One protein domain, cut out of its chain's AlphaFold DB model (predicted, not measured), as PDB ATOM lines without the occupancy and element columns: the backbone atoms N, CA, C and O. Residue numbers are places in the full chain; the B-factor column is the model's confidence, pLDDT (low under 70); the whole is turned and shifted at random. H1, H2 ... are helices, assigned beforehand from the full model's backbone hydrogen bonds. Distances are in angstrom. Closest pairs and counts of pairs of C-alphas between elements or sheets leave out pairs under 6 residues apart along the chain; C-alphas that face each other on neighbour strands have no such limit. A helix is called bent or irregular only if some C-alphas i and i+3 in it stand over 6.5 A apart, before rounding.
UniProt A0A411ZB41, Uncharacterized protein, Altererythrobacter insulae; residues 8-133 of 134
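Overview. This is residues 8 to 133 of the 134 residues of an uncharacterized protein of Altererythrobacter insulae (UniProt A0A411ZB41). You will see a long helical hairpin, H2 and H3, with the bent helix H1 on another side of H3, its arm H1b alongside H3 and its arm H1a slanting away; residues 119 to 133, of which 119 to 131 belong to H3, stick out at one end, and the body without them spans 53 by 31 by 19 A. A long loop, residues 34 to 53, leads from H1 to the hairpin. The printed part has 126 residues, with three named helices in the order H1, H2, H3 and no named strand: all helix. It is only just loose, close to extended, with a radius of gyration of the C-alphas of 20.3 A and spans of 76 by 31 by 19 A.

Arrangement. Start with H1, residues 8 to 33, assigned by its hydrogen bonds as one helix but bent: C-alphas 18 and 21 are 6.7 A apart. Its arms H1a, residues 8 to 18, and H1b, residues 21 to 33, stand at a shallow tilt of 33 degrees, only just short of steep. H2, residues 54 to 83, is apart from both arms. H3, residues 87 to 131, touches H2 as a helical hairpin, opposite ways at a shallow tilt of 14 degrees; their closest C-alphas, Gly 69 and Gly 97, are 3.9 A apart. H3 touches H1b with residues 99 to 113 alone, the same way at 12 degrees, closest at the C-alphas of Ala 32 and Ala 110, 4.5 A. In H1a and H1b every O i to N i+4 pair is within hydrogen-bond range, in H2 23 of 26, in H3 39 of 41.

Along the chain. Find C-alpha 8 at (-6.962, 12.117, 40.712), where H1a begins. H2 runs 44.7 A from C-alpha 54 at (28.420, -9.018, 50.291). H3 runs 66.5 A to C-alpha 131 at (57.916, -4.645, 50.207).

Size, cuts and confidence. The C-alphas of Arg 85 and Ala 133, the two farthest apart, are 75.6 A apart. The printed part has no cut; the link H1 to H2 is long, H2 to H3 tight. Look for pLDDT under 70 at residues 33 to 52, 77 to 86 and 121 to 133.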
ATOM      1  N   VAL A   8      -8.263  11.669  40.180       78.19
ATOM      2  CA  VAL A   8      -6.962  12.117  40.712       78.19
ATOM      3  C   VAL A   8      -6.086  10.944  41.162       78.19
ATOM      4  O   VAL A   8      -4.905  10.903  40.839       78.19
ATOM      5  N   VAL A   9      -6.659   9.946  41.842       77.94
ATOM      6  CA  VAL A   9      -5.921   8.758  42.311       77.94
ATOM      7  C   VAL A   9      -5.436   7.930  41.122       77.94
ATOM      8  O   VAL A   9      -4.320   7.415  41.121       77.94
ATOM      9  N   ARG A  10      -6.252   7.848  40.066       76.00
ATOM     10  CA  ARG A  10      -5.884   7.154  38.830       76.00
ATOM     11  C   ARG A  10      -4.776   7.886  38.068       76.00
ATOM     12  O   ARG A  10      -3.849   7.234  37.597       76.00
ATOM     13  N   ALA A  11      -4.854   9.214  37.970       79.00
ATOM     14  CA  ALA A  11      -3.819  10.035  37.343       79.00
ATOM     15  C   ALA A  11      -2.492   9.960  38.114       79.00
ATOM     16  O   ALA A  11      -1.446   9.757  37.502       79.00
ATOM     17  N   PHE A  12      -2.545  10.023  39.448       81.94
ATOM     18  CA  PHE A  12      -1.372   9.857  40.305       81.94
ATOM     19  C   PHE A  12      -0.732   8.476  40.140       81.94
ATOM     20  O   PHE A  12       0.480   8.380  39.963       81.94
ATOM     21  N   GLY A  13      -1.534   7.406  40.120       78.38
ATOM     22  CA  GLY A  13      -1.031   6.049  39.891       78.38
ATOM     23  C   GLY A  13      -0.329   5.896  38.537       78.38
ATOM     24  O   GLY A  13       0.742   5.301  38.467       78.38
ATOM     25  N   ILE A  14      -0.885   6.481  37.470       80.94
ATOM     26  CA  ILE A  14      -0.255   6.470  36.140       80.94
ATOM     27  C   ILE A  14       1.045   7.279  36.152       80.94
ATOM     28  O   ILE A  14       2.067   6.783  35.687       80.94
ATOM     29  N   PHE A  15       1.039   8.485  36.725       84.75
ATOM     30  CA  PHE A  15       2.239   9.315  36.850       84.75
ATOM     31  C   PHE A  15       3.353   8.586  37.612       84.75
ATOM     32  O   PHE A  15       4.498   8.537  37.162       84.75
ATOM     33  N   PHE A  16       3.016   7.955  38.737       82.88
ATOM     34  CA  PHE A  16       3.979   7.211  39.536       82.88
ATOM     35  C   PHE A  16       4.562   6.015  38.770       82.88
ATOM     36  O   PHE A  16       5.773   5.835  38.777       82.88
ATOM     37  N   VAL A  17       3.745   5.234  38.058       82.69
ATOM     38  CA  VAL A  17       4.226   4.064  37.296       82.69
ATOM     39  C   VAL A  17       5.019   4.458  36.045       82.69
ATOM     40  O   VAL A  17       5.982   3.779  35.686       82.69
ATOM     41  N   CYS A  18       4.636   5.542  35.372       83.50
ATOM     42  CA  CYS A  18       5.277   5.966  34.127       83.50
ATOM     43  C   CYS A  18       6.512   6.847  34.339       83.50
ATOM     44  O   CYS A  18       7.370   6.876  33.464       83.50
ATOM     45  N   ILE A  19       6.607   7.573  35.456       86.38
ATOM     46  CA  ILE A  19       7.685   8.549  35.694       86.38
ATOM     47  C   ILE A  19       8.389   8.270  37.017       86.38
ATOM     48  O   ILE A  19       9.613   8.160  37.042       86.38
ATOM     49  N   GLY A  20       7.637   8.113  38.109       86.25
ATOM     50  CA  GLY A  20       8.207   7.910  39.445       86.25
ATOM     51  C   GLY A  20       9.071   6.649  39.545       86.25
ATOM     52  O   GLY A  20      10.245   6.727  39.888       86.25
ATOM     53  N   LEU A  21       8.511   5.496  39.188       83.25
ATOM     54  CA  LEU A  21       9.175   4.190  39.221       83.25
ATOM     55  C   LEU A  21      10.423   4.134  38.320       83.25
ATOM     56  O   LEU A  21      11.487   3.777  38.827       83.25
ATOM     57  N   PRO A  22      10.360   4.538  37.035       87.25
ATOM     58  CA  PRO A  22      11.552   4.633  36.192       87.25
ATOM     59  C   PRO A  22      12.623   5.564  36.764       87.25
ATOM     60  O   PRO A  22      13.805   5.236  36.716       87.25
ATOM     61  N   SER A  23      12.220   6.691  37.356       85.50
ATOM     62  CA  SER A  23      13.151   7.637  37.984       85.50
ATOM     63  C   SER A  23      13.836   7.028  39.212       85.50
ATOM     64  O   SER A  23      15.046   7.168  39.369       85.50
ATOM     65  N   LEU A  24      13.103   6.292  40.055       84.06
ATOM     66  CA  LEU A  24      13.676   5.557  41.191       84.06
ATOM     67  C   LEU A  24      14.670   4.486  40.735       84.06
ATOM     68  O   LEU A  24      15.720   4.321  41.352       84.06
ATOM     69  N   ILE A  25      14.374   3.793  39.636       85.50
ATOM     70  CA  ILE A  25      15.287   2.805  39.054       85.50
ATOM     71  C   ILE A  25      16.527   3.492  38.490       85.50
ATOM     72  O   ILE A  25      17.633   3.037  38.761       85.50
ATOM     73  N   ALA A  26      16.383   4.616  37.787       82.38
ATOM     74  CA  ALA A  26      17.525   5.392  37.311       82.38
ATOM     75  C   ALA A  26      18.427   5.847  38.473       82.38
ATOM     76  O   ALA A  26      19.647   5.729  38.386       82.38
ATOM     77  N   ILE A  27      17.839   6.284  39.593       82.94
ATOM     78  CA  ILE A  27      18.580   6.622  40.815       82.94
ATOM     79  C   ILE A  27      19.259   5.381  41.412       82.94
ATOM     80  O   ILE A  27      20.409   5.468  41.836       82.94
ATOM     81  N   ALA A  28      18.587   4.227  41.432       80.12
ATOM     82  CA  ALA A  28      19.170   2.976  41.916       80.12
ATOM     83  C   ALA A  28      20.372   2.544  41.062       80.12
ATOM     84  O   ALA A  28      21.406   2.175  41.611       80.12
ATOM     85  N   TRP A  29      20.274   2.660  39.737       80.38
ATOM     86  CA  TRP A  29      21.378   2.399  38.812       80.38
ATOM     87  C   TRP A  29      22.520   3.392  38.996       80.38
ATOM     88  O   TRP A  29      23.667   2.973  39.111       80.38
ATOM     89  N   TRP A  30      22.219   4.689  39.105       78.62
ATOM     90  CA  TRP A  30      23.221   5.705  39.427       78.62
ATOM     91  C   TRP A  30      23.965   5.340  40.713       78.62
ATOM     92  O   TRP A  30      25.192   5.308  40.735       78.62
ATOM     93  N   LYS A  31      23.226   5.003  41.774       73.25
ATOM     94  CA  LYS A  31      23.799   4.604  43.064       73.25
ATOM     95  C   LYS A  31      24.558   3.284  43.007       73.25
ATOM     96  O   LYS A  31      25.509   3.146  43.763       73.25
ATOM     97  N   ALA A  32      24.175   2.352  42.140       70.19
ATOM     98  CA  ALA A  32      24.896   1.102  41.918       70.19
ATOM     99  C   ALA A  32      26.224   1.318  41.169       70.19
ATOM    100  O   ALA A  32      27.229   0.691  41.500       70.19
ATOM    101  N   VAL A  33      26.250   2.232  40.192       69.62
ATOM    102  CA  VAL A  33      27.479   2.634  39.483       69.62
ATOM    103  C   VAL A  33      28.418   3.365  40.432       69.62
ATOM    104  O   VAL A  33      29.595   3.034  40.526       69.62
ATOM    105  N   THR A  34      27.895   4.337  41.176       67.56
ATOM    106  CA  THR A  34      28.665   5.085  42.175       67.56
ATOM    107  C   THR A  34      28.680   4.374  43.525       67.56
ATOM    108  O   THR A  34      28.820   5.044  44.549       67.56
ATOM    109  N   PHE A  35      28.436   3.058  43.559       57.91
ATOM    110  CA  PHE A  35      28.335   2.328  44.812       57.91
ATOM    111  C   PHE A  35      29.698   2.355  45.482       57.91
ATOM    112  O   PHE A  35      30.650   1.701  45.052       57.91
ATOM    113  N   ASP A  36      29.793   3.165  46.527       54.97
ATOM    114  CA  ASP A  36      30.921   3.126  47.417       54.97
ATOM    115  C   ASP A  36      30.566   2.171  48.559       54.97
ATOM    116  O   ASP A  36      29.758   2.547  49.408       54.97
ATOM    117  N   PRO A  37      31.112   0.943  48.605       53.53
ATOM    118  CA  PRO A  37      30.856   0.014  49.701       53.53
ATOM    119  C   PRO A  37      31.286   0.575  51.062       53.53
ATOM    120  O   PRO A  37      30.901   0.029  52.085       53.53
ATOM    121  N   TYR A  38      32.036   1.681  51.076       51.16
ATOM    122  CA  TYR A  38      32.412   2.411  52.277       51.16
ATOM    123  C   TYR A  38      31.459   3.567  52.615       51.16
ATOM    124  O   TYR A  38      31.690   4.276  53.585       51.16
ATOM    125  N   THR A  39      30.366   3.803  51.882       51.66
ATOM    126  CA  THR A  39      29.428   4.859  52.297       51.66
ATOM    127  C   THR A  39      28.723   4.474  53.596       51.66
ATOM    128  O   THR A  39      28.109   3.413  53.698       51.66
ATOM    129  N   GLN A  40      28.816   5.359  54.598       47.06
ATOM    130  CA  GLN A  40      28.090   5.241  55.860       47.06
ATOM    131  C   GLN A  40      26.631   4.868  55.590       47.06
ATOM    132  O   GLN A  40      25.952   5.533  54.801       47.06
ATOM    133  N   SER A  41      26.134   3.833  56.266       47.47
ATOM    134  CA  SER A  41      24.702   3.539  56.249       47.47
ATOM    135  C   SER A  41      23.943   4.814  56.631       47.47
ATOM    136  O   SER A  41      24.206   5.414  57.677       47.47
ATOM    137  N   PHE A  42      23.013   5.238  55.768       44.38
ATOM    138  CA  PHE A  42      22.242   6.482  55.919       44.38
ATOM    139  C   PHE A  42      21.533   6.572  57.285       44.38
ATOM    140  O   PHE A  42      21.267   7.668  57.770       44.38
ATOM    141  N   PHE A  43      21.254   5.421  57.909       39.78
ATOM    142  CA  PHE A  43      20.574   5.310  59.199       39.78
ATOM    143  C   PHE A  43      21.524   5.187  60.390       39.78
ATOM    144  O   PHE A  43      21.194   5.667  61.471       39.78
ATOM    145  N   THR A  44      22.691   4.560  60.223       42.41
ATOM    146  CA  THR A  44      23.585   4.270  61.357       42.41
ATOM    147  C   THR A  44      24.806   5.179  61.420       42.41
ATOM    148  O   THR A  44      25.482   5.179  62.444       42.41
ATOM    149  N   LYS A  45      25.108   5.960  60.367       49.75
ATOM    150  CA  LYS A  45      26.349   6.759  60.243       49.75
ATOM    151  C   LYS A  45      27.625   5.951  60.533       49.75
ATOM    152  O   LYS A  45      28.673   6.511  60.841       49.75
ATOM    153  N   GLN A  46      27.537   4.626  60.460       46.38
ATOM    154  CA  GLN A  46      28.634   3.716  60.736       46.38
ATOM    155  C   GLN A  46      29.187   3.200  59.418       46.38
ATOM    156  O   GLN A  46      28.441   2.891  58.485       46.38
ATOM    157  N   TRP A  47      30.513   3.147  59.368       55.53
ATOM    158  CA  TRP A  47      31.266   2.504  58.308       55.53
ATOM    159  C   TRP A  47      30.977   1.007  58.377       55.53
ATOM    160  O   TRP A  47      31.328   0.354  59.357       55.53
ATOM    161  N   VAL A  48      30.294   0.478  57.367       55.38
ATOM    162  CA  VAL A  48      30.148  -0.968  57.203       55.38
ATOM    163  C   VAL A  48      31.253  -1.380  56.246       55.38
ATOM    164  O   VAL A  48      31.194  -1.059  55.065       55.38
ATOM    165  N   GLU A  49      32.306  -2.005  56.767       58.41
ATOM    166  CA  GLU A  49      33.365  -2.555  55.924       58.41
ATOM    167  C   GLU A  49      32.744  -3.661  55.046       58.41
ATOM    168  O   GLU A  49      32.004  -4.499  55.574       58.41
ATOM    169  N   PRO A  50      32.959  -3.658  53.716       60.09
ATOM    170  CA  PRO A  50      32.390  -4.673  52.842       60.09
ATOM    171  C   PRO A  50      32.902  -6.051  53.253       60.09
ATOM    172  O   PRO A  50      34.096  -6.340  53.164       60.09
ATOM    173  N   THR A  51      31.991  -6.904  53.715       65.56
ATOM    174  CA  THR A  51      32.313  -8.296  54.018       65.56
ATOM    175  C   THR A  51      32.520  -9.081  52.718       65.56
ATOM    176  O   THR A  51      31.883  -8.768  51.705       65.56
ATOM    177  N   PRO A  52      33.367 -10.128  52.719       68.88
ATOM    178  CA  PRO A  52      33.628 -10.949  51.531       68.88
ATOM    179  C   PRO A  52      32.362 -11.560  50.908       68.88
ATOM    180  O   PRO A  52      32.313 -11.805  49.707       68.88
ATOM    181  N   ASP A  53      31.317 -11.760  51.713       76.00
ATOM    182  CA  ASP A  53      30.056 -12.377  51.292       76.00
ATOM    183  C   ASP A  53      29.080 -11.391  50.621       76.00
ATOM    184  O   ASP A  53      28.102 -11.803  49.985       76.00
ATOM    185  N   MET A  54      29.326 -10.081  50.739       74.38
ATOM    186  CA  MET A  54      28.420  -9.018  50.291       74.38
ATOM    187  C   MET A  54      28.137  -9.049  48.772       74.38
ATOM    188  O   MET A  54      26.961  -8.975  48.398       74.38
ATOM    189  N   PRO A  55      29.131  -9.245  47.875       79.44
ATOM    190  CA  PRO A  55      28.870  -9.385  46.438       79.44
ATOM    191  C   PRO A  55      27.998 -10.604  46.106       79.44
ATOM    192  O   PRO A  55      27.137 -10.538  45.225       79.44
ATOM    193  N   GLY A  56      28.185 -11.715  46.827       77.50
ATOM    194  CA  GLY A  56      27.394 -12.934  46.654       77.50
ATOM    195  C   GLY A  56      25.923 -12.719  47.013       77.50
ATOM    196  O   GLY A  56      25.037 -13.022  46.213       77.50
ATOM    197  N   GLN A  57      25.661 -12.119  48.177       82.06
ATOM    198  CA  GLN A  57      24.299 -11.816  48.630       82.06
ATOM    199  C   GLN A  57      23.574 -10.840  47.690       82.06
ATOM    200  O   GLN A  57      22.404 -11.049  47.364       82.06
ATOM    201  N   MET A  58      24.272  -9.816  47.186       80.56
ATOM    202  CA  MET A  58      23.709  -8.873  46.213       80.56
ATOM    203  C   MET A  58      23.315  -9.555  44.899       80.56
ATOM    204  O   MET A  58      22.240  -9.279  44.367       80.56
ATOM    205  N   ARG A  59      24.133 -10.484  44.389       83.75
ATOM    206  CA  ARG A  59      23.798 -11.257  43.179       83.75
ATOM    207  C   ARG A  59      22.564 -12.137  43.382       83.75
ATOM    208  O   ARG A  59      21.727 -12.211  42.485       83.75
ATOM    209  N   ILE A  60      22.421 -12.766  44.552       85.12
ATOM    210  CA  ILE A  60      21.229 -13.561  44.894       85.12
ATOM    211  C   ILE A  60      19.984 -12.667  44.908       85.12
ATOM    212  O   ILE A  60      18.989 -12.998  44.264       85.12
ATOM    213  N   ALA A  61      20.050 -11.513  45.576       82.19
ATOM    214  CA  ALA A  61      18.948 -10.552  45.584       82.19
ATOM    215  C   ALA A  61      18.591 -10.084  44.161       82.19
ATOM    216  O   ALA A  61      17.417 -10.068  43.790       82.19
ATOM    217  N   GLY A  62      19.599  -9.785  43.335       83.25
ATOM    218  CA  GLY A  62      19.418  -9.427  41.928       83.25
ATOM    219  C   GLY A  62      18.661 -10.496  41.135       83.25
ATOM    220  O   GLY A  62      17.699 -10.171  40.440       83.25
ATOM    221  N   TRP A  63      19.035 -11.773  41.282       87.56
ATOM    222  CA  TRP A  63      18.336 -12.892  40.638       87.56
ATOM    223  C   TRP A  63      16.873 -13.005  41.063       87.56
ATOM    224  O   TRP A  63      16.015 -13.232  40.210       87.56
ATOM    225  N   VAL A  64      16.571 -12.815  42.350       88.62
ATOM    226  CA  VAL A  64      15.191 -12.857  42.863       88.62
ATOM    227  C   VAL A  64      14.332 -11.778  42.202       88.62
ATOM    228  O   VAL A  64      13.238 -12.077  41.721       88.62
ATOM    229  N   PHE A  65      14.830 -10.541  42.114       87.00
ATOM    230  CA  PHE A  65      14.093  -9.452  41.468       87.00
ATOM    231  C   PHE A  65      13.924  -9.671  39.960       87.00
ATOM    232  O   PHE A  65      12.834  -9.448  39.440       87.00
ATOM    233  N   ILE A  66      14.948 -10.169  39.260       87.81
ATOM    234  CA  ILE A  66      14.834 -10.512  37.831       87.81
ATOM    235  C   ILE A  66      13.804 -11.628  37.616       87.81
ATOM    236  O   ILE A  66      12.970 -11.527  36.717       87.81
ATOM    237  N   GLY A  67      13.816 -12.666  38.458       87.12
ATOM    238  CA  GLY A  67      12.834 -13.749  38.402       87.12
ATOM    239  C   GLY A  67      11.408 -13.246  38.627       87.12
ATOM    240  O   GLY A  67      10.505 -13.585  37.861       87.12
ATOM    241  N   LEU A  68      11.210 -12.378  39.623       87.88
ATOM    242  CA  LEU A  68       9.911 -11.760  39.903       87.88
ATOM    243  C   LEU A  68       9.431 -10.884  38.734       87.88
ATOM    244  O   LEU A  68       8.267 -10.952  38.343       87.88
ATOM    245  N   GLY A  69      10.327 -10.086  38.149       85.19
ATOM    246  CA  GLY A  69      10.012  -9.252  36.991       85.19
ATOM    247  C   GLY A  69       9.659 -10.075  35.749       85.19
ATOM    248  O   GLY A  69       8.708  -9.740  35.041       85.19
ATOM    249  N   ALA A  70      10.352 -11.195  35.520       86.12
ATOM    250  CA  ALA A  70      10.035 -12.131  34.443       86.12
ATOM    251  C   ALA A  70       8.659 -12.792  34.636       86.12
ATOM    252  O   ALA A  70       7.874 -12.839  33.691       86.12
ATOM    253  N   LEU A  71       8.330 -13.233  35.854       87.00
ATOM    254  CA  LEU A  71       7.005 -13.771  36.192       87.00
ATOM    255  C   LEU A  71       5.890 -12.766  35.868       87.00
ATOM    256  O   LEU A  71       4.953 -13.097  35.139       87.00
ATOM    257  N   LEU A  72       6.046 -11.516  36.316       84.00
ATOM    258  CA  LEU A  72       5.093 -10.433  36.043       84.00
ATOM    259  C   LEU A  72       4.953 -10.110  34.547       84.00
ATOM    260  O   LEU A  72       3.889  -9.677  34.109       84.00
ATOM    261  N   ALA A  73       6.007 -10.316  33.757       80.94
ATOM    262  CA  ALA A  73       5.981 -10.104  32.313       80.94
ATOM    263  C   ALA A  73       5.379 -11.288  31.527       80.94
ATOM    264  O   ALA A  73       4.917 -11.086  30.405       80.94
ATOM    265  N   ILE A  74       5.344 -12.499  32.096       79.88
ATOM    266  CA  ILE A  74       4.793 -13.704  31.448       79.88
ATOM    267  C   ILE A  74       3.282 -13.842  31.683       79.88
ATOM    268  O   ILE A  74       2.550 -14.179  30.751       79.88
ATOM    269  N   GLU A  75       2.789 -13.531  32.886       77.06
ATOM    270  CA  GLU A  75       1.349 -13.502  33.204       77.06
ATOM    271  C   GLU A  75       0.464 -12.809  32.142       77.06
ATOM    272  O   GLU A  75      -0.570 -13.366  31.752       77.06
ATOM    273  N   PRO A  76       0.836 -11.635  31.597       71.88
ATOM    274  CA  PRO A  76       0.027 -10.967  30.588       71.88
ATOM    275  C   PRO A  76      -0.066 -11.710  29.250       71.88
ATOM    276  O   PRO A  76      -1.055 -11.509  28.544       71.88
ATOM    277  N   ALA A  77       0.873 -12.599  28.901       67.88
ATOM    278  CA  ALA A  77       0.762 -13.427  27.695       67.88
ATOM    279  C   ALA A  77      -0.451 -14.372  27.773       67.88
ATOM    280  O   ALA A  77      -1.184 -14.529  26.796       67.88
ATOM    281  N   VAL A  78      -0.725 -14.912  28.965       68.81
ATOM    282  CA  VAL A  78      -1.903 -15.750  29.242       68.81
ATOM    283  C   VAL A  78      -3.187 -14.914  29.180       68.81
ATOM    284  O   VAL A  78      -4.171 -15.318  28.560       68.81
ATOM    285  N   ILE A  79      -3.167 -13.704  29.749       67.75
ATOM    286  CA  ILE A  79      -4.322 -12.788  29.754       67.75
ATOM    287  C   ILE A  79      -4.682 -12.330  28.330       67.75
ATOM    288  O   ILE A  79      -5.861 -12.264  27.970       67.75
ATOM    289  N   VAL A  80      -3.684 -12.013  27.500       68.19
ATOM    290  CA  VAL A  80      -3.900 -11.583  26.108       68.19
ATOM    291  C   VAL A  80      -4.411 -12.735  25.248       68.19
ATOM    292  O   VAL A  80      -5.327 -12.515  24.450       68.19
ATOM    293  N   ALA A  81      -3.870 -13.943  25.437       65.69
ATOM    294  CA  ALA A  81      -4.301 -15.137  24.717       65.69
ATOM    295  C   ALA A  81      -5.774 -15.491  24.994       65.69
ATOM    296  O   ALA A  81      -6.488 -15.874  24.068       65.69
ATOM    297  N   LEU A  82      -6.240 -15.312  26.235       69.19
ATOM    298  CA  LEU A  82      -7.595 -15.694  26.642       69.19
ATOM    299  C   LEU A  82      -8.652 -14.600  26.423       69.19
ATOM    300  O   LEU A  82      -9.772 -14.919  26.032       69.19
ATOM    301  N   GLU A  83      -8.341 -13.318  26.652       63.34
ATOM    302  CA  GLU A  83      -9.394 -12.291  26.748       63.34
ATOM    303  C   GLU A  83      -9.400 -11.233  25.631       63.34
ATOM    304  O   GLU A  83     -10.375 -10.483  25.555       63.34
ATOM    305  N   LYS A  84      -8.371 -11.143  24.763       59.19
ATOM    306  CA  LYS A  84      -8.196 -10.213  23.602       59.19
ATOM    307  C   LYS A  84      -8.527  -8.708  23.795       59.19
ATOM    308  O   LYS A  84      -8.219  -7.903  22.921       59.19
ATOM    309  N   ARG A  85      -9.101  -8.272  24.923       56.88
ATOM    310  CA  ARG A  85      -9.606  -6.906  25.187       56.88
ATOM    311  C   ARG A  85      -8.808  -6.146  26.253       56.88
ATOM    312  O   ARG A  85      -9.094  -4.978  26.506       56.88
ATOM    313  N   LYS A  86      -7.786  -6.765  26.858       69.38
ATOM    314  CA  LYS A  86      -6.976  -6.187  27.952       69.38
ATOM    315  C   LYS A  86      -5.521  -5.885  27.576       69.38
ATOM    316  O   LYS A  86      -4.660  -5.819  28.445       69.38
ATOM    317  N   LEU A  87      -5.253  -5.606  26.300       74.31
ATOM    318  CA  LEU A  87      -3.918  -5.247  25.790       74.31
ATOM    319  C   LEU A  87      -3.229  -4.132  26.599       74.31
ATOM    320  O   LEU A  87      -2.045  -4.232  26.893       74.31
ATOM    321  N   LYS A  88      -3.974  -3.106  27.037       76.00
ATOM    322  CA  LYS A  88      -3.419  -2.020  27.869       76.00
ATOM    323  C   LYS A  88      -2.963  -2.490  29.255       76.00
ATOM    324  O   LYS A  88      -1.956  -2.005  29.752       76.00
ATOM    325  N   GLN A  89      -3.699  -3.408  29.885       76.00
ATOM    326  CA  GLN A  89      -3.305  -3.970  31.183       76.00
ATOM    327  C   GLN A  89      -2.123  -4.922  31.023       76.00
ATOM    328  O   GLN A  89      -1.192  -4.866  31.815       76.00
ATOM    329  N   ALA A  90      -2.130  -5.719  29.956       78.75
ATOM    330  CA  ALA A  90      -1.033  -6.612  29.631       78.75
ATOM    331  C   ALA A  90       0.281  -5.853  29.404       78.75
ATOM    332  O   ALA A  90       1.298  -6.177  30.009       78.75
ATOM    333  N   PHE A  91       0.233  -4.781  28.611       82.31
ATOM    334  CA  PHE A  91       1.379  -3.902  28.399       82.31
ATOM    335  C   PHE A  91       1.883  -3.282  29.709       82.31
ATOM    336  O   PHE A  91       3.085  -3.235  29.939       82.31
ATOM    337  N   LEU A  92       0.977  -2.853  30.595       82.19
ATOM    338  CA  LEU A  92       1.353  -2.296  31.895       82.19
ATOM    339  C   LEU A  92       2.057  -3.330  32.789       82.19
ATOM    340  O   LEU A  92       3.014  -2.978  33.471       82.19
ATOM    341  N   MET A  93       1.620  -4.592  32.776       83.31
ATOM    342  CA  MET A  93       2.269  -5.671  33.534       83.31
ATOM    343  C   MET A  93       3.655  -5.997  32.978       83.31
ATOM    344  O   MET A  93       4.600  -6.085  33.755       83.31
ATOM    345  N   VAL A  94       3.811  -6.066  31.650       86.25
ATOM    346  CA  VAL A  94       5.133  -6.221  31.011       86.25
ATOM    347  C   VAL A  94       6.044  -5.042  31.348       86.25
ATOM    348  O   VAL A  94       7.208  -5.248  31.679       86.25
ATOM    349  N   TRP A  95       5.524  -3.813  31.313       86.69
ATOM    350  CA  TRP A  95       6.274  -2.613  31.681       86.69
ATOM    351  C   TRP A  95       6.764  -2.672  33.130       86.69
ATOM    352  O   TRP A  95       7.954  -2.500  33.387       86.69
ATOM    353  N   ILE A  96       5.873  -2.977  34.077       86.25
ATOM    354  CA  ILE A  96       6.232  -3.113  35.494       86.25
ATOM    355  C   ILE A  96       7.212  -4.278  35.694       86.25
ATOM    356  O   ILE A  96       8.203  -4.111  36.398       86.25
ATOM    357  N   GLY A  97       6.989  -5.423  35.046       86.50
ATOM    358  CA  GLY A  97       7.898  -6.569  35.093       86.50
ATOM    359  C   GLY A  97       9.298  -6.214  34.591       86.50
ATOM    360  O   GLY A  97      10.287  -6.502  35.261       86.50
ATOM    361  N   GLY A  98       9.387  -5.484  33.476       87.38
ATOM    362  CA  GLY A  98      10.646  -4.959  32.950       87.38
ATOM    363  C   GLY A  98      11.346  -4.004  33.918       87.38
ATOM    364  O   GLY A  98      12.553  -4.118  34.120       87.38
ATOM    365  N   LEU A  99      10.599  -3.111  34.572       88.19
ATOM    366  CA  LEU A  99      11.132  -2.203  35.593       88.19
ATOM    367  C   LEU A  99      11.667  -2.955  36.823       88.19
ATOM    368  O   LEU A  99      12.749  -2.635  37.314       88.19
ATOM    369  N   VAL A 100      10.958  -3.982  37.297       87.12
ATOM    370  CA  VAL A 100      11.404  -4.830  38.417       87.12
ATOM    371  C   VAL A 100      12.668  -5.613  38.041       87.12
ATOM    372  O   VAL A 100      13.622  -5.648  38.819       87.12
ATOM    373  N   SER A 101      12.733  -6.164  36.827       87.88
ATOM    374  CA  SER A 101      13.944  -6.827  36.328       87.88
ATOM    375  C   SER A 101      15.120  -5.860  36.189       87.88
ATOM    376  O   SER A 101      16.239  -6.191  36.581       87.88
ATOM    377  N   ALA A 102      14.879  -4.644  35.689       85.19
ATOM    378  CA  ALA A 102      15.900  -3.604  35.604       85.19
ATOM    379  C   ALA A 102      16.409  -3.201  36.995       85.19
ATOM    380  O   ALA A 102      17.612  -3.027  37.180       85.19
ATOM    381  N   PHE A 103      15.526  -3.108  37.993       85.56
ATOM    382  CA  PHE A 103      15.926  -2.894  39.382       85.56
ATOM    383  C   PHE A 103      16.826  -4.027  39.899       85.56
ATOM    384  O   PHE A 103      17.874  -3.754  40.480       85.56
ATOM    385  N   GLY A 104      16.487  -5.287  39.608       82.75
ATOM    386  CA  GLY A 104      17.344  -6.443  39.907       82.75
ATOM    387  C   GLY A 104      18.729  -6.361  39.252       82.75
ATOM    388  O   GLY A 104      19.734  -6.676  39.889       82.75
ATOM    389  N   GLY A 105      18.811  -5.854  38.020       83.00
ATOM    390  CA  GLY A 105      20.078  -5.609  37.320       83.00
ATOM    391  C   GLY A 105      21.017  -4.638  38.048       83.00
ATOM    392  O   GLY A 105      22.233  -4.842  38.041       83.00
ATOM    393  N   ALA A 106      20.477  -3.640  38.757       83.88
ATOM    394  CA  ALA A 106      21.284  -2.708  39.549       83.88
ATOM    395  C   ALA A 106      22.074  -3.420  40.664       83.88
ATOM    396  O   ALA A 106      23.203  -3.031  40.960       83.88
ATOM    397  N   PHE A 107      21.536  -4.501  41.240       80.69
ATOM    398  CA  PHE A 107      22.239  -5.282  42.265       80.69
ATOM    399  C   PHE A 107      23.461  -6.020  41.715       80.69
ATOM    400  O   PHE A 107      24.466  -6.125  42.413       80.69
ATOM    401  N   PHE A 108      23.419  -6.498  40.469       81.88
ATOM    402  CA  PHE A 108      24.593  -7.108  39.834       81.88
ATOM    403  C   PHE A 108      25.699  -6.090  39.604       81.88
ATOM    404  O   PHE A 108      26.873  -6.391  39.818       81.88
ATOM    405  N   LEU A 109      25.320  -4.881  39.196       81.25
ATOM    406  CA  LEU A 109      26.273  -3.804  38.994       81.25
ATOM    407  C   LEU A 109      26.911  -3.383  40.324       81.25
ATOM    408  O   LEU A 109      28.133  -3.312  40.409       81.25
ATOM    409  N   ALA A 110      26.108  -3.231  41.382       78.12
ATOM    410  CA  ALA A 110      26.606  -2.965  42.731       78.12
ATOM    411  C   ALA A 110      27.524  -4.090  43.246       78.12
ATOM    412  O   ALA A 110      28.577  -3.807  43.815       78.12
ATOM    413  N   ALA A 111      27.176  -5.358  42.996       80.62
ATOM    414  CA  ALA A 111      27.999  -6.506  43.371       80.62
ATOM    415  C   ALA A 111      29.358  -6.507  42.659       80.62
ATOM    416  O   ALA A 111      30.380  -6.785  43.281       80.62
ATOM    417  N   ASN A 112      29.383  -6.185  41.363       83.00
ATOM    418  CA  ASN A 112      30.625  -6.104  40.596       83.00
ATOM    419  C   ASN A 112      31.501  -4.940  41.072       83.00
ATOM    420  O   ASN A 112      32.704  -5.124  41.249       83.00
ATOM    421  N   SER A 113      30.901  -3.780  41.353       78.50
ATOM    422  CA  SER A 113      31.603  -2.642  41.956       78.50
ATOM    423  C   SER A 113      32.183  -2.996  43.331       78.50
ATOM    424  O   SER A 113      33.327  -2.657  43.618       78.50
ATOM    425  N   ALA A 114      31.432  -3.715  44.174       74.44
ATOM    426  CA  ALA A 114      31.904  -4.159  45.485       74.44
ATOM    427  C   ALA A 114      33.065  -5.164  45.376       74.44
ATOM    428  O   ALA A 114      34.068  -5.005  46.070       74.44
ATOM    429  N   GLN A 115      32.966  -6.148  44.475       79.12
ATOM    430  CA  GLN A 115      34.030  -7.128  44.238       79.12
ATOM    431  C   GLN A 115      35.329  -6.450  43.781       79.12
ATOM    432  O   GLN A 115      36.382  -6.714  44.353       79.12
ATOM    433  N   ALA A 116      35.249  -5.521  42.823       78.44
ATOM    434  CA  ALA A 116      36.422  -4.815  42.308       78.44
ATOM    435  C   ALA A 116      37.202  -4.082  43.417       78.44
ATOM    436  O   ALA A 116      38.431  -4.119  43.434       78.44
ATOM    437  N   LYS A 117      36.502  -3.474  44.387       73.31
ATOM    438  CA  LYS A 117      37.154  -2.798  45.522       73.31
ATOM    439  C   LYS A 117      37.769  -3.767  46.539       73.31
ATOM    440  O   LYS A 117      38.779  -3.436  47.159       73.31
ATOM    441  N   ILE A 118      37.175  -4.948  46.734       72.56
ATOM    442  CA  ILE A 118      37.746  -6.005  47.589       72.56
ATOM    443  C   ILE A 118      39.044  -6.540  46.964       72.56
ATOM    444  O   ILE A 118      40.053  -6.707  47.661       72.56
ATOM    445  N   ASP A 119      39.041  -6.755  45.648       77.12
ATOM    446  CA  ASP A 119      40.196  -7.256  44.903       77.12
ATOM    447  C   ASP A 119      41.355  -6.238  44.914       77.12
ATOM    448  O   ASP A 119      42.508  -6.606  45.165       77.12
ATOM    449  N   GLU A 120      41.053  -4.945  44.743       76.44
ATOM    450  CA  GLU A 120      42.037  -3.856  44.826       76.44
ATOM    451  C   GLU A 120      42.752  -3.846  46.189       76.44
ATOM    452  O   GLU A 120      43.984  -3.879  46.247       76.44
ATOM    453  N   ARG A 121      42.009  -3.915  47.301       66.00
ATOM    454  CA  ARG A 121      42.604  -3.943  48.650       66.00
ATOM    455  C   ARG A 121      43.447  -5.195  48.893       66.00
ATOM    456  O   ARG A 121      44.513  -5.113  49.508       66.00
ATOM    457  N   SER A 122      42.994  -6.341  48.388       66.94
ATOM    458  CA  SER A 122      43.735  -7.600  48.491       66.94
ATOM    459  C   SER A 122      45.093  -7.480  47.794       66.94
ATOM    460  O   SER A 122      46.118  -7.838  48.377       66.94
ATOM    461  N   SER A 123      45.136  -6.867  46.608       65.50
ATOM    462  CA  SER A 123      46.382  -6.645  45.863       65.50
ATOM    463  C   SER A 123      47.357  -5.690  46.571       65.50
ATOM    464  O   SER A 123      48.558  -5.970  46.624       65.50
ATOM    465  N   VAL A 124      46.846  -4.622  47.197       63.75
ATOM    466  CA  VAL A 124      47.653  -3.671  47.981       63.75
ATOM    467  C   VAL A 124      48.240  -4.345  49.218       63.75
ATOM    468  O   VAL A 124      49.431  -4.192  49.489       63.75
ATOM    469  N   SER A 125      47.449  -5.142  49.944       60.00
ATOM    470  CA  SER A 125      47.948  -5.848  51.131       60.00
ATOM    471  C   SER A 125      49.097  -6.807  50.793       60.00
ATOM    472  O   SER A 125      50.116  -6.807  51.475       60.00
ATOM    473  N   VAL A 126      48.996  -7.549  49.682       61.25
ATOM    474  CA  VAL A 126      50.052  -8.459  49.209       61.25
ATOM    475  C   VAL A 126      51.314  -7.697  48.786       61.25
ATOM    476  O   VAL A 126      52.425  -8.176  49.026       61.25
ATOM    477  N   ALA A 127      51.171  -6.517  48.176       61.94
ATOM    478  CA  ALA A 127      52.304  -5.679  47.789       61.94
ATOM    479  C   ALA A 127      53.063  -5.124  49.009       61.94
ATOM    480  O   ALA A 127      54.294  -5.155  49.024       61.94
ATOM    481  N   VAL A 128      52.349  -4.696  50.057       60.91
ATOM    482  CA  VAL A 128      52.952  -4.226  51.318       60.91
ATOM    483  C   VAL A 128      53.731  -5.352  52.003       60.91
ATOM    484  O   VAL A 128      54.884  -5.155  52.388       60.91
ATOM    485  N   THR A 129      53.173  -6.562  52.083       60.88
ATOM    486  CA  THR A 129      53.865  -7.706  52.700       60.88
ATOM    487  C   THR A 129      55.150  -8.081  51.956       60.88
ATOM    488  O   THR A 129      56.130  -8.471  52.583       60.88
ATOM    489  N   LYS A 130      55.184  -7.923  50.626       60.03
ATOM    490  CA  LYS A 130      56.394  -8.170  49.821       60.03
ATOM    491  C   LYS A 130      57.434  -7.052  49.933       60.03
ATOM    492  O   LYS A 130      58.621  -7.352  49.916       60.03
ATOM    493  N   GLY A 131      57.012  -5.794  50.064       57.66
ATOM    494  CA  GLY A 131      57.916  -4.645  50.207       57.66
ATOM    495  C   GLY A 131      58.556  -4.506  51.593       57.66
ATOM    496  O   GLY A 131      59.598  -3.881  51.711       57.66
ATOM    497  N   THR A 132      57.961  -5.105  52.628       53.03
ATOM    498  CA  THR A 132      58.496  -5.078  54.007       53.03
ATOM    499  C   THR A 132      59.457  -6.244  54.293       53.03
ATOM    500  O   THR A 132      60.056  -6.310  55.361       53.03
ATOM    501  N   ALA A 133      59.583  -7.192  53.357       52.69
ATOM    502  CA  ALA A 133      60.442  -8.373  53.464       52.69
ATOM    503  C   ALA A 133      61.775  -8.238  52.695       52.69
ATOM    504  O   ALA A 133      62.487  -9.233  52.548       52.69
TER     505      ALA A 133